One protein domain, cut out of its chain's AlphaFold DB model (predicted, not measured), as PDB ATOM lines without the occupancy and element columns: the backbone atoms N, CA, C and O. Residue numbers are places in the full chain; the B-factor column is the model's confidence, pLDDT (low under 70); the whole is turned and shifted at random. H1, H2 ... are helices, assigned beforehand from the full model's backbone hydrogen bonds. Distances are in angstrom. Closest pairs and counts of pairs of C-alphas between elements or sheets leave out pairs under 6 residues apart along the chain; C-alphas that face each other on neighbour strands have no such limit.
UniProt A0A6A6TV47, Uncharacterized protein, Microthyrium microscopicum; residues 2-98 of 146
ATOM      1  N   PHE A   2     150.001 152.885  98.528       97.62
ATOM      2  CA  PHE A   2     150.521 151.552  98.882       97.62
ATOM      3  C   PHE A   2     149.968 150.931 100.176       97.62
ATOM      4  O   PHE A   2     150.196 149.753 100.401       97.62
ATOM      5  N   HIS A   3     149.257 151.680 101.028       97.81
ATOM      6  CA  HIS A   3     148.933 151.188 102.377       97.81
ATOM      7  C   HIS A   3     148.105 149.891 102.422       97.81
ATOM      8  O   HIS A   3     148.359 149.064 103.290       97.81
ATOM      9  N   ASP A   4     147.235 149.680 101.430       98.06
ATOM     10  CA  ASP A   4     146.414 148.471 101.290       98.06
ATOM     11  C   ASP A   4     146.897 147.521 100.187       98.06
ATOM     12  O   ASP A   4     146.276 146.489  99.949       98.06
ATOM     13  N   ILE A   5     148.000 147.820  99.485       98.06
ATOM     14  CA  ILE A   5     148.421 146.992  98.339       98.06
ATOM     15  C   ILE A   5     148.803 145.566  98.769       98.06
ATOM     16  O   ILE A   5     148.684 144.637  97.981       98.06
ATOM     17  N   GLY A   6     149.189 145.365 100.033       98.00
ATOM     18  CA  GLY A   6     149.431 144.031 100.586       98.00
ATOM     19  C   GLY A   6     148.185 143.142 100.653       98.00
ATOM     20  O   GLY A   6     148.308 141.937 100.860       98.00
ATOM     21  N   ALA A   7     146.984 143.705 100.481       97.88
ATOM     22  CA  ALA A   7     145.737 142.948 100.393       97.88
ATOM     23  C   ALA A   7     145.470 142.398  98.975       97.88
ATOM     24  O   ALA A   7     144.513 141.647  98.781       97.88
ATOM     25  N   THR A   8     146.293 142.736  97.972       97.69
ATOM     26  CA  THR A   8     146.140 142.202  96.609       97.69
ATOM     27  C   THR A   8     146.784 140.823  96.454       97.69
ATOM     28  O   THR A   8     147.558 140.368  97.296       97.69
ATOM     29  N   ALA A   9     146.459 140.125  95.363       96.06
ATOM     30  CA  ALA A   9     147.014 138.802  95.082       96.06
ATOM     31  C   ALA A   9     148.522 138.851  94.776       96.06
ATOM     32  O   ALA A   9     149.247 137.920  95.116       96.06
ATOM     33  N   GLU A  10     148.993 139.938  94.164       96.94
ATOM     34  CA  GLU A  10     150.392 140.160  93.787       96.94
ATOM     35  C   GLU A  10     151.322 140.368  94.990       96.94
ATOM     36  O   GLU A  10     152.535 140.236  94.845       96.94
ATOM     37  N   HIS A  11     150.762 140.689  96.158       96.25
ATOM     38  CA  HIS A  11     151.491 140.950  97.402       96.25
ATOM     39  C   HIS A  11     151.008 140.038  98.547       96.25
ATOM     40  O   HIS A  11     150.982 140.421  99.717       96.25
ATOM     41  N   ASN A  12     150.596 138.812  98.212       96.06
ATOM     42  CA  ASN A  12     150.073 137.831  99.163       96.06
ATOM     43  C   ASN A  12     151.144 136.832  99.650       96.06
ATOM     44  O   ASN A  12     150.940 135.620  99.596       96.06
ATOM     45  N   GLU A  13     152.280 137.336 100.129       95.44
ATOM     46  CA  GLU A  13     153.363 136.506 100.680       95.44
ATOM     47  C   GLU A  13     153.159 136.230 102.192       95.44
ATOM     48  O   GLU A  13     152.089 136.497 102.756       95.44
ATOM     49  N   ASP A  14     154.180 135.689 102.865       95.62
ATOM     50  CA  ASP A  14     154.151 135.204 104.258       95.62
ATOM     51  C   ASP A  14     154.247 136.299 105.345       95.62
ATOM     52  O   ASP A  14     154.773 136.070 106.440       95.62
ATOM     53  N   GLN A  15     153.719 137.498 105.086       96.44
ATOM     54  CA  GLN A  15     153.636 138.573 106.079       96.44
ATOM     55  C   GLN A  15     152.259 139.240 106.105       96.44
ATOM     56  O   GLN A  15     151.430 139.110 105.204       96.44
ATOM     57  N   ARG A  16     152.008 139.988 107.179       97.88
ATOM     58  CA  ARG A  16     150.851 140.880 107.315       97.88
ATOM     59  C   ARG A  16     150.715 141.817 106.110       97.88
ATOM     60  O   ARG A  16     151.721 142.356 105.656       97.88
ATOM     61  N   PHE A  17     149.484 142.085 105.664       98.38
ATOM     62  CA  PHE A  17     149.231 142.966 104.513       98.38
ATOM     63  C   PHE A  17     149.827 144.374 104.706       98.38
ATOM     64  O   PHE A  17     150.297 144.988 103.752       98.38
ATOM     65  N   GLU A  18     149.888 144.867 105.949       98.62
ATOM     66  CA  GLU A  18     150.505 146.161 106.251       98.62
ATOM     67  C   GLU A  18     152.015 146.165 105.984       98.62
ATOM     68  O   GLU A  18     152.571 147.178 105.563       98.62
ATOM     69  N   VAL A  19     152.686 145.035 106.228       98.56
ATOM     70  CA  VAL A  19     154.127 144.871 105.991       98.56
ATOM     71  C   VAL A  19     154.391 144.662 104.505       98.56
ATOM     72  O   VAL A  19     155.229 145.360 103.945       98.56
ATOM     73  N   GLU A  20     153.609 143.804 103.848       98.44
ATOM     74  CA  GLU A  20     153.681 143.595 102.395       98.44
ATOM     75  C   GLU A  20     153.505 144.913 101.626       98.44
ATOM     76  O   GLU A  20     154.258 145.217 100.697       98.44
ATOM     77  N   GLY A  21     152.562 145.762 102.051       98.50
ATOM     78  CA  GLY A  21     152.372 147.073 101.438       98.50
ATOM     79  C   GLY A  21     153.511 148.059 101.707       98.50
ATOM     80  O   GLY A  21     153.865 148.854 100.830       98.50
ATOM     81  N   ALA A  22     154.124 147.997 102.890       98.62
ATOM     82  CA  ALA A  22     155.285 148.814 103.230       98.62
ATOM     83  C   ALA A  22     156.515 148.413 102.396       98.62
ATOM     84  O   ALA A  22     157.194 149.280 101.838       98.62
ATOM     85  N   ASP A  23     156.759 147.110 102.249       98.38
ATOM     86  CA  ASP A  23     157.843 146.556 101.437       98.38
ATOM     87  C   ASP A  23     157.653 146.902  99.953       98.38
ATOM     88  O   ASP A  23     158.590 147.368  99.294       98.38
ATOM     89  N   ALA A  24     156.424 146.787  99.438       98.25
ATOM     90  CA  ALA A  24     156.080 147.188  98.074       98.25
ATOM     91  C   ALA A  24     156.353 148.680  97.814       98.25
ATOM     92  O   ALA A  24     156.890 149.041  96.760       98.25
ATOM     93  N   ALA A  25     156.032 149.551  98.777       98.19
ATOM     94  CA  ALA A  25     156.298 150.983  98.673       98.19
ATOM     95  C   ALA A  25     157.802 151.285  98.624       98.19
ATOM     96  O   ALA A  25     158.252 152.055  97.771       98.19
ATOM     97  N   VAL A  26     158.597 150.652  99.493       98.06
ATOM     98  CA  VAL A  26     160.059 150.816  99.502       98.06
ATOM     99  C   VAL A  26     160.668 150.317  98.196       98.06
ATOM    100  O   VAL A  26     161.463 151.030  97.583       98.06
ATOM    101  N   TYR A  27     160.261 149.137  97.722       96.81
ATOM    102  CA  TYR A  27     160.729 148.597  96.446       96.81
ATOM    103  C   TYR A  27     160.390 149.516  95.264       96.81
ATOM    104  O   TYR A  27     161.192 149.676  94.342       96.81
ATOM    105  N   PHE A  28     159.219 150.155  95.285       96.94
ATOM    106  CA  PHE A  28     158.867 151.167  94.295       96.94
ATOM    107  C   PHE A  28     159.790 152.391  94.382       96.94
ATOM    108  O   PHE A  28     160.352 152.793  93.365       96.94
ATOM    109  N   MET A  29     160.002 152.953  95.575       96.94
ATOM    110  CA  MET A  29     160.826 154.154  95.789       96.94
ATOM    111  C   MET A  29     162.305 153.961  95.419       96.94
ATOM    112  O   MET A  29     162.933 154.888  94.901       96.94
ATOM    113  N   GLN A  30     162.852 152.758  95.614       96.06
ATOM    114  CA  GLN A  30     164.224 152.412  95.213       96.06
ATOM    115  C   GLN A  30     164.480 152.607  93.712       96.06
ATOM    116  O   GLN A  30     165.614 152.853  93.314       96.06
ATOM    117  N   LYS A  31     163.439 152.542  92.873       95.44
ATOM    118  CA  LYS A  31     163.548 152.740  91.418       95.44
ATOM    119  C   LYS A  31     163.689 154.209  91.007       95.44
ATOM    120  O   LYS A  31     163.925 154.475  89.833       95.44
ATOM    121  N   TYR A  32     163.524 155.143  91.946       93.94
ATOM    122  CA  TYR A  32     163.523 156.590  91.705       93.94
ATOM    123  C   TYR A  32     164.606 157.329  92.506       93.94
ATOM    124  O   TYR A  32     164.434 158.506  92.809       93.94
ATOM    125  N   ASP A  33     165.687 156.642  92.898       88.38
ATOM    126  CA  ASP A  33     166.816 157.223  93.646       88.38
ATOM    127  C   ASP A  33     166.394 157.994  94.917       88.38
ATOM    128  O   ASP A  33     166.989 159.005  95.297       88.38
ATOM    129  N   SER A  34     165.340 157.513  95.587       89.06
ATOM    130  CA  SER A  34     164.821 158.134  96.811       89.06
ATOM    131  C   SER A  34     165.826 158.044  97.962       89.06
ATOM    132  O   SER A  34     166.546 157.054  98.117       89.06
ATOM    133  N   ILE A  35     165.844 159.065  98.824       93.31
ATOM    134  CA  ILE A  35     166.726 159.089  99.993       93.31
ATOM    135  C   ILE A  35     166.256 158.033 101.000       93.31
ATOM    136  O   ILE A  35     165.064 157.862 101.252       93.31
ATOM    137  N   LYS A  36     167.215 157.334 101.617       92.81
ATOM    138  CA  LYS A  36     166.955 156.244 102.570       92.81
ATOM    139  C   LYS A  36     165.985 156.626 103.696       92.81
ATOM    140  O   LYS A  36     165.115 155.830 104.031       92.81
ATOM    141  N   SER A  37     166.110 157.834 104.240       94.00
ATOM    142  CA  SER A  37     165.234 158.327 105.308       94.00
ATOM    143  C   SER A  37     163.765 158.375 104.893       94.00
ATOM    144  O   SER A  37     162.893 158.049 105.692       94.00
ATOM    145  N   ASP A  38     163.478 158.743 103.645       95.81
ATOM    146  CA  ASP A  38     162.101 158.868 103.164       95.81
ATOM    147  C   ASP A  38     161.462 157.487 103.027       95.81
ATOM    148  O   ASP A  38     160.316 157.290 103.425       95.81
ATOM    149  N   MET A  39     162.234 156.507 102.550       97.38
ATOM    150  CA  MET A  39     161.807 155.108 102.510       97.38
ATOM    151  C   MET A  39     161.525 154.564 103.916       97.38
ATOM    152  O   MET A  39     160.514 153.898 104.112       97.38
ATOM    153  N   GLU A  40     162.364 154.887 104.905       97.00
ATOM    154  CA  GLU A  40     162.138 154.497 106.304       97.00
ATOM    155  C   GLU A  40     160.854 155.126 106.872       97.00
ATOM    156  O   GLU A  40     160.069 154.432 107.521       97.00
ATOM    157  N   TYR A  41     160.589 156.409 106.595       96.81
ATOM    158  CA  TYR A  41     159.354 157.066 107.033       96.81
ATOM    159  C   TYR A  41     158.103 156.496 106.361       96.81
ATOM    160  O   TYR A  41     157.092 156.291 107.037       96.81
ATOM    161  N   VAL A  42     158.157 156.230 105.052       97.81
ATOM    162  CA  VAL A  42     157.044 155.628 104.301       97.81
ATOM    163  C   VAL A  42     156.765 154.216 104.799       97.81
ATOM    164  O   VAL A  42     155.610 153.885 105.073       97.81
ATOM    165  N   TRP A  43     157.811 153.411 104.990       98.38
ATOM    166  CA  TRP A  43     157.675 152.054 105.507       98.38
ATOM    167  C   TRP A  43     157.045 152.050 106.904       98.38
ATOM    168  O   TRP A  43     156.104 151.299 107.155       98.38
ATOM    169  N   GLN A  44     157.498 152.926 107.809       98.25
ATOM    170  CA  GLN A  44     156.919 153.055 109.154       98.25
ATOM    171  C   GLN A  44     155.457 153.502 109.116       98.25
ATOM    172  O   GLN A  44     154.628 152.952 109.835       98.25
ATOM    173  N   ALA A  45     155.127 154.495 108.286       98.56
ATOM    174  CA  ALA A  45     153.759 154.980 108.176       98.56
ATOM    175  C   ALA A  45     152.816 153.878 107.684       98.56
ATOM    176  O   ALA A  45     151.775 153.654 108.302       98.56
ATOM    177  N   ILE A  46     153.196 153.163 106.622       98.75
ATOM    178  CA  ILE A  46     152.381 152.089 106.054       98.75
ATOM    179  C   ILE A  46     152.305 150.899 107.011       98.75
ATOM    180  O   ILE A  46     151.210 150.487 107.357       98.75
ATOM    181  N   SER A  47     153.415 150.375 107.523       98.50
ATOM    182  CA  SER A  47     153.377 149.179 108.387       98.50
ATOM    183  C   SER A  47     152.579 149.372 109.689       98.50
ATOM    184  O   SER A  47     152.081 148.402 110.262       98.50
ATOM    185  N   LEU A  48     152.423 150.617 110.156       98.12
ATOM    186  CA  LEU A  48     151.745 150.946 111.412       98.12
ATOM    187  C   LEU A  48     150.335 151.519 111.231       98.12
ATOM    188  O   LEU A  48     149.668 151.753 112.237       98.12
ATOM    189  N   HIS A  49     149.837 151.735 110.010       98.00
ATOM    190  CA  HIS A  49     148.589 152.484 109.784       98.00
ATOM    191  C   HIS A  49     147.330 151.851 110.421       98.00
ATOM    192  O   HIS A  49     146.356 152.555 110.703       98.00
ATOM    193  N   THR A  50     147.363 150.547 110.716       97.06
ATOM    194  CA  THR A  50     146.308 149.803 111.431       97.06
ATOM    195  C   THR A  50     146.552 149.674 112.938       97.06
ATOM    196  O   THR A  50     145.844 148.927 113.603       97.06
ATOM    197  N   SER A  51     147.547 150.371 113.506       96.81
ATOM    198  CA  SER A  51     147.954 150.261 114.918       96.81
ATOM    199  C   SER A  51     147.553 151.510 115.723       96.81
ATOM    200  O   SER A  51     148.328 152.474 115.787       96.81
ATOM    201  N   PRO A  52     146.360 151.528 116.359       95.19
ATOM    202  CA  PRO A  52     145.867 152.694 117.085       95.19
ATOM    203  C   PRO A  52     146.782 153.075 118.252       95.19
ATOM    204  O   PRO A  52     147.238 152.219 119.008       95.19
ATOM    205  N   GLY A  53     147.023 154.370 118.426       95.31
ATOM    206  CA  GLY A  53     147.859 154.933 119.487       95.31
ATOM    207  C   GLY A  53     149.358 154.942 119.171       95.31
ATOM    208  O   GLY A  53     150.083 155.748 119.758       95.31
ATOM    209  N   ILE A  54     149.819 154.097 118.243       97.69
ATOM    210  CA  ILE A  54     151.221 154.043 117.805       97.69
ATOM    211  C   ILE A  54     151.424 154.939 116.581       97.69
ATOM    212  O   ILE A  54     152.279 155.830 116.614       97.69
ATOM    213  N   ALA A  55     150.628 154.747 115.524       97.56
ATOM    214  CA  ALA A  55     150.768 155.496 114.274       97.56
ATOM    215  C   ALA A  55     150.644 157.013 114.481       97.56
ATOM    216  O   ALA A  55     151.385 157.791 113.891       97.56
ATOM    217  N   GLU A  56     149.765 157.436 115.390       96.06
ATOM    218  CA  GLU A  56     149.529 158.843 115.708       96.06
ATOM    219  C   GLU A  56     150.693 159.515 116.462       96.06
ATOM    220  O   GLU A  56     150.699 160.736 116.615       96.06
ATOM    221  N   ARG A  57     151.659 158.742 116.979       97.19
ATOM    222  CA  ARG A  57     152.755 159.244 117.830       97.19
ATOM    223  C   ARG A  57     154.143 159.071 117.226       97.19
ATOM    224  O   ARG A  57     155.051 159.784 117.643       97.19
ATOM    225  N   ILE A  58     154.323 158.130 116.301       96.88
ATOM    226  CA  ILE A  58     155.655 157.735 115.827       96.88
ATOM    227  C   ILE A  58     156.270 158.737 114.842       96.88
ATOM    228  O   ILE A  58     157.463 159.015 114.915       96.88
ATOM    229  N   SER A  59     155.471 159.308 113.935       95.94
ATOM    230  CA  SER A  59     155.930 160.319 112.980       95.94
ATOM    231  C   SER A  59     154.760 161.144 112.425       95.94
ATOM    232  O   SER A  59     153.625 160.661 112.406       95.94
ATOM    233  N   PRO A  60     155.007 162.369 111.920       96.06
ATOM    234  CA  PRO A  60     153.967 163.169 111.270       96.06
ATOM    235  C   PRO A  60     153.334 162.475 110.056       96.06
ATOM    236  O   PRO A  60     152.132 162.586 109.846       96.06
ATOM    237  N   ILE A  61     154.120 161.723 109.277       96.94
ATOM    238  CA  ILE A  61     153.621 161.010 108.091       96.94
ATOM    239  C   ILE A  61     152.688 159.866 108.509       96.94
ATOM    240  O   ILE A  61     151.609 159.718 107.935       96.94
ATOM    241  N   ALA A  62     153.060 159.099 109.540       98.00
ATOM    242  CA  ALA A  62     152.213 158.043 110.089       98.00
ATOM    243  C   ALA A  62     150.914 158.606 110.687       98.00
ATOM    244  O   ALA A  62     149.844 158.042 110.459       98.00
ATOM    245  N   LEU A  63     150.985 159.754 111.373       97.19
ATOM    246  CA  LEU A  63     149.806 160.456 111.878       97.19
ATOM    247  C   LEU A  63     148.867 160.859 110.736       97.19
ATOM    248  O   LEU A  63     147.679 160.549 110.799       97.19
ATOM    249  N   CYS A  64     149.381 161.511 109.691       96.94
ATOM    250  CA  CYS A  64     148.570 161.925 108.546       96.94
ATOM    251  C   CYS A  64     147.899 160.728 107.863       96.94
ATOM    252  O   CYS A  64     146.691 160.764 107.634       96.94
ATOM    253  N   LEU A  65     148.650 159.654 107.592       98.12
ATOM    254  CA  LEU A  65     148.092 158.442 106.988       98.12
ATOM    255  C   LEU A  65     147.008 157.829 107.879       98.12
ATOM    256  O   LEU A  65     145.925 157.503 107.402       98.12
ATOM    257  N   ARG A  66     147.260 157.728 109.185       97.19
ATOM    258  CA  ARG A  66     146.295 157.177 110.137       97.19
ATOM    259  C   ARG A  66     145.011 158.002 110.210       97.19
ATOM    260  O   ARG A  66     143.931 157.423 110.284       97.19
ATOM    261  N   LEU A  67     145.114 159.330 110.205       96.31
ATOM    262  CA  LEU A  67     143.949 160.216 110.195       96.31
ATOM    263  C   LEU A  67     143.162 160.102 108.888       96.31
ATOM    264  O   LEU A  67     141.940 160.029 108.951       96.31
ATOM    265  N   ALA A  68     143.847 160.022 107.744       96.06
ATOM    266  CA  ALA A  68     143.206 159.841 106.444       96.06
ATOM    267  C   ALA A  68     142.437 158.513 106.368       96.06
ATOM    268  O   ALA A  68     141.258 158.525 106.040       96.06
ATOM    269  N   VAL A  69     143.060 157.395 106.766       96.94
ATOM    270  CA  VAL A  69     142.407 156.072 106.813       96.94
ATOM    271  C   VAL A  69     141.190 156.092 107.736       96.94
ATOM    272  O   VAL A  69     140.124 155.598 107.392       96.94
ATOM    273  N   LYS A  70     141.320 156.690 108.923       96.25
ATOM    274  CA  LYS A  70     140.191 156.806 109.852       96.25
ATOM    275  C   LYS A  70     139.039 157.608 109.257       96.25
ATOM    276  O   LYS A  70     137.898 157.175 109.375       96.25
ATOM    277  N   LEU A  71     139.340 158.753 108.652       95.88
ATOM    278  CA  LEU A  71     138.331 159.603 108.035       95.88
ATOM    279  C   LEU A  71     137.625 158.872 106.884       95.88
ATOM    280  O   LEU A  71     136.398 158.855 106.863       95.88
ATOM    281  N   ASP A  72     138.384 158.200 106.015       95.75
ATOM    282  CA  ASP A  72     137.850 157.426 104.887       95.75
ATOM    283  C   ASP A  72     136.904 156.302 105.338       95.75
ATOM    284  O   ASP A  72     135.917 156.001 104.678       95.75
ATOM    285  N   PHE A  73     137.135 155.726 106.520       95.06
ATOM    286  CA  PHE A  73     136.255 154.717 107.116       95.06
ATOM    287  C   PHE A  73     135.303 155.286 108.177       95.06
ATOM    288  O   PHE A  73     134.949 154.591 109.128       95.06
ATOM    289  N   GLY A  74     134.892 156.552 108.054       92.31
ATOM    290  CA  GLY A  74     133.796 157.130 108.842       92.31
ATOM    291  C   GLY A  74     134.142 157.483 110.294       92.31
ATOM    292  O   GLY A  74     133.251 157.600 111.135       92.31
ATOM    293  N   HIS A  75     135.425 157.659 110.613       93.81
ATOM    294  CA  HIS A  75     135.899 158.037 111.946       93.81
ATOM    295  C   HIS A  75     136.528 159.442 111.932       93.81
ATOM    296  O   HIS A  75     137.763 159.555 111.919       93.81
ATOM    297  N   PRO A  76     135.715 160.516 111.984       92.81
ATOM    298  CA  PRO A  76     136.211 161.886 111.902       92.81
ATOM    299  C   PRO A  76     137.179 162.230 113.042       92.81
ATOM    300  O   PRO A  76     137.129 161.694 114.161       92.81
ATOM    301  N   HIS A  77     138.098 163.150 112.762       92.56
ATOM    302  CA  HIS A  77     139.035 163.663 113.743       92.56
ATOM    303  C   HIS A  77     138.320 164.587 114.733       92.56
ATOM    304  O   HIS A  77     137.772 165.620 114.365       92.56
ATOM    305  N   LYS A  78     138.391 164.240 116.024       89.94
ATOM    306  CA  LYS A  78     137.651 164.904 117.114       89.94
ATOM    307  C   LYS A  78     137.981 166.385 117.330       89.94
ATOM    308  O   LYS A  78     137.252 167.057 118.050       89.94
ATOM    309  N   HIS A  79     139.106 166.862 116.805       89.88
ATOM    310  CA  HIS A  79     139.553 168.249 116.965       89.88
ATOM    311  C   HIS A  79     139.473 169.061 115.668       89.88
ATOM    312  O   HIS A  79     139.965 170.185 115.636       89.88
ATOM    313  N   ALA A  80     138.882 168.495 114.614       91.75
ATOM    314  CA  ALA A  80     138.593 169.187 113.364       91.75
ATOM    315  C   ALA A  80     137.080 169.407 113.232       91.75
ATOM    316  O   ALA A  80     136.293 168.736 113.904       91.75
ATOM    317  N   ASP A  81     136.684 170.348 112.377       95.88
ATOM    318  CA  ASP A  81     135.277 170.594 112.089       95.88
ATOM    319  C   ASP A  81     134.666 169.380 111.373       95.88
ATOM    320  O   ASP A  81     135.241 168.827 110.434       95.88
ATOM    321  N   GLU A  82     133.536 168.891 111.877       93.81
ATOM    322  CA  GLU A  82     132.882 167.698 111.334       93.81
ATOM    323  C   GLU A  82     132.226 167.981 109.979       93.81
ATOM    324  O   GLU A  82     132.270 167.131 109.092       93.81
ATOM    325  N   THR A  83     131.684 169.187 109.789       95.38
ATOM    326  CA  THR A  83     131.042 169.593 108.532       95.38
ATOM    327  C   THR A  83     132.077 169.655 107.417       95.38
ATOM    328  O   THR A  83     131.882 169.038 106.374       95.38
ATOM    329  N   GLU A  84     133.221 170.297 107.668       96.50
ATOM    330  CA  GLU A  84     134.328 170.369 106.703       96.50
ATOM    331  C   GLU A  84     134.839 168.975 106.309       96.50
ATOM    332  O   GLU A  84     135.141 168.717 105.145       96.50
ATOM    333  N   GLN A  85     134.919 168.046 107.266       95.62
ATOM    334  CA  GLN A  85     135.354 166.672 107.011       95.62
ATOM    335  C   GLN A  85     134.351 165.884 106.162       95.62
ATOM    336  O   GLN A  85     134.762 165.149 105.261       95.62
ATOM    337  N   VAL A  86     133.051 166.036 106.428       94.56
ATOM    338  CA  VAL A  86     131.982 165.405 105.639       94.56
ATOM    339  C   VAL A  86     131.955 165.965 104.218       94.56
ATOM    340  O   VAL A  86     131.895 165.192 103.262       94.56
ATOM    341  N   GLU A  87     132.055 167.285 104.062       96.19
ATOM    342  CA  GLU A  87     132.121 167.939 102.749       96.19
ATOM    343  C   GLU A  87     133.355 167.487 101.958       96.19
ATOM    344  O   GLU A  87     133.246 167.160 100.773       96.19
ATOM    345  N   LEU A  88     134.512 167.383 102.622       95.81
ATOM    346  CA  LEU A  88     135.732 166.862 102.015       95.81
ATOM    347  C   LEU A  88     135.531 165.432 101.497       95.81
ATOM    348  O   LEU A  88     135.823 165.175 100.329       95.81
ATOM    349  N   CYS A  89     135.012 164.520 102.327       95.75
ATOM    350  CA  CYS A  89     134.757 163.135 101.917       95.75
ATOM    351  C   CYS A  89     133.783 163.077 100.738       95.75
ATOM    352  O   CYS A  89     134.092 162.452  99.725       95.75
ATOM    353  N   SER A  90     132.667 163.808 100.821       95.69
ATOM    354  CA  SER A  90     131.677 163.876  99.742       95.69
ATOM    355  C   SER A  90     132.304 164.344  98.428       95.69
ATOM    356  O   SER A  90     132.060 163.744  97.386       95.69
ATOM    357  N   SER A  91     133.154 165.376  98.465       96.75
ATOM    358  CA  SER A  91     133.814 165.903  97.263       96.75
ATOM    359  C   SER A  91     134.802 164.912  96.628       96.75
ATOM    360  O   SER A  91     134.932 164.852  95.406       96.75
ATOM    361  N   ILE A  92     135.487 164.102  97.442       96.12
ATOM    362  CA  ILE A  92     136.397 163.058  96.955       96.12
ATOM    363  C   ILE A  92     135.587 161.932  96.310       96.12
ATOM    364  O   ILE A  92     135.918 161.489  95.206       96.12
ATOM    365  N   GLU A  93     134.499 161.511  96.954       96.88
ATOM    366  CA  GLU A  93     133.651 160.405  96.504       96.88
ATOM    367  C   GLU A  93     132.927 160.683  95.177       96.88
ATOM    368  O   GLU A  93     132.639 159.742  94.435       96.88
ATOM    369  N   GLU A  94     132.719 161.953  94.807       97.12
ATOM    370  CA  GLU A  94     132.215 162.343  93.478       97.12
ATOM    371  C   GLU A  94     133.135 161.896  92.333       97.12
ATOM    372  O   GLU A  94     132.668 161.566  91.240       97.12
ATOM    373  N   THR A  95     134.450 161.876  92.571       97.06
ATOM    374  CA  THR A  95     135.458 161.499  91.564       97.06
ATOM    375  C   THR A  95     136.066 160.123  91.814       97.06
ATOM    376  O   THR A  95     136.603 159.508  90.891       97.06
ATOM    377  N   THR A  96     135.952 159.624  93.045       96.00
ATOM    378  CA  THR A  96     136.510 158.351  93.505       96.00
ATOM    379  C   THR A  96     135.429 157.566  94.261       96.00
ATOM    380  O   THR A  96     135.397 157.594  95.489       96.00
ATOM    381  N   PRO A  97     134.510 156.877  93.556       96.38
ATOM    382  CA  PRO A  97     133.396 156.179  94.197       96.38
ATOM    383  C   PRO A  97     133.871 155.092  95.171       96.38
ATOM    384  O   PRO A  97     134.789 154.340  94.848       96.38
ATOM    385  N   ARG A  98     133.191 154.938  96.319       95.88
ATOM    386  CA  ARG A  98     133.577 153.962  97.363       95.88
ATOM    387  C   ARG A  98     133.566 152.506  96.905       95.88
ATOM    388  O   ARG A  98     134.325 151.699  97.418       95.88
TER     389      ARG A  98
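This is residues 2 to 98 of the 146 residues of an uncharacterized protein of Microthyrium microscopicum (UniProt A0A6A6TV47). Look first for the helical hairpin of H1 and H2 at one end; H4 starts beside H2 and runs through the middle, with short H3 at its beginning, and H5 stands crosswise at its far end. Residues 78 to 84 stick out near that end. The printed part has 97 residues and five named helices, H1 to H5 in order, no named strand, and is all helix. It is only just compact, close to loose, with a radius of gyration of the C-alphas of 14.7 A and spans of 39 by 29 by 26 A.

Start at H1, residues 17 to 30, which touches H2, residues 36 to 48, closest at the C-alphas of Ala 22 and Trp 43, 4.6 A; this hairpin has a shallow tilt of 17 degrees, opposite ways. H2 touches residues 61 to 65 alone of H4, residues 60 to 72, closest at C-alphas 45 and 62, 3.9 A, the same way at a tilt of 36 degrees, only just steep. H3, residues 55 to 58, touches residues 62 to 67 alone of H4, closest at C-alphas 56 and 63, 4.2 A. H5, residues 82 to 93, and H4 only just touch, with 3 pairs of C-alphas within 8 A, closest at C-alphas 72 and 89, 7.1 A, about perpendicular at 80 degrees. H1 and H4 are apart. In H1, H2, H4 and H5 every O i to N i+4 pair is within hydrogen-bond range; H3 is too short for one.

Find C-alpha 17 at (149.231, 142.966, 104.513), where H1 begins its 20.0 A. H2 measures 18.4 A, H3 5.6 A, H4 18.3 A and H5 16.5 A, ending at C-alpha 93 (133.651, 160.405, 96.504).

The farthest C-alphas, Asp 14 and Thr 83, are 41.7 A apart. The printed part has no cut, no link between helices is long, and no printed residue is under 70 in pLDDT.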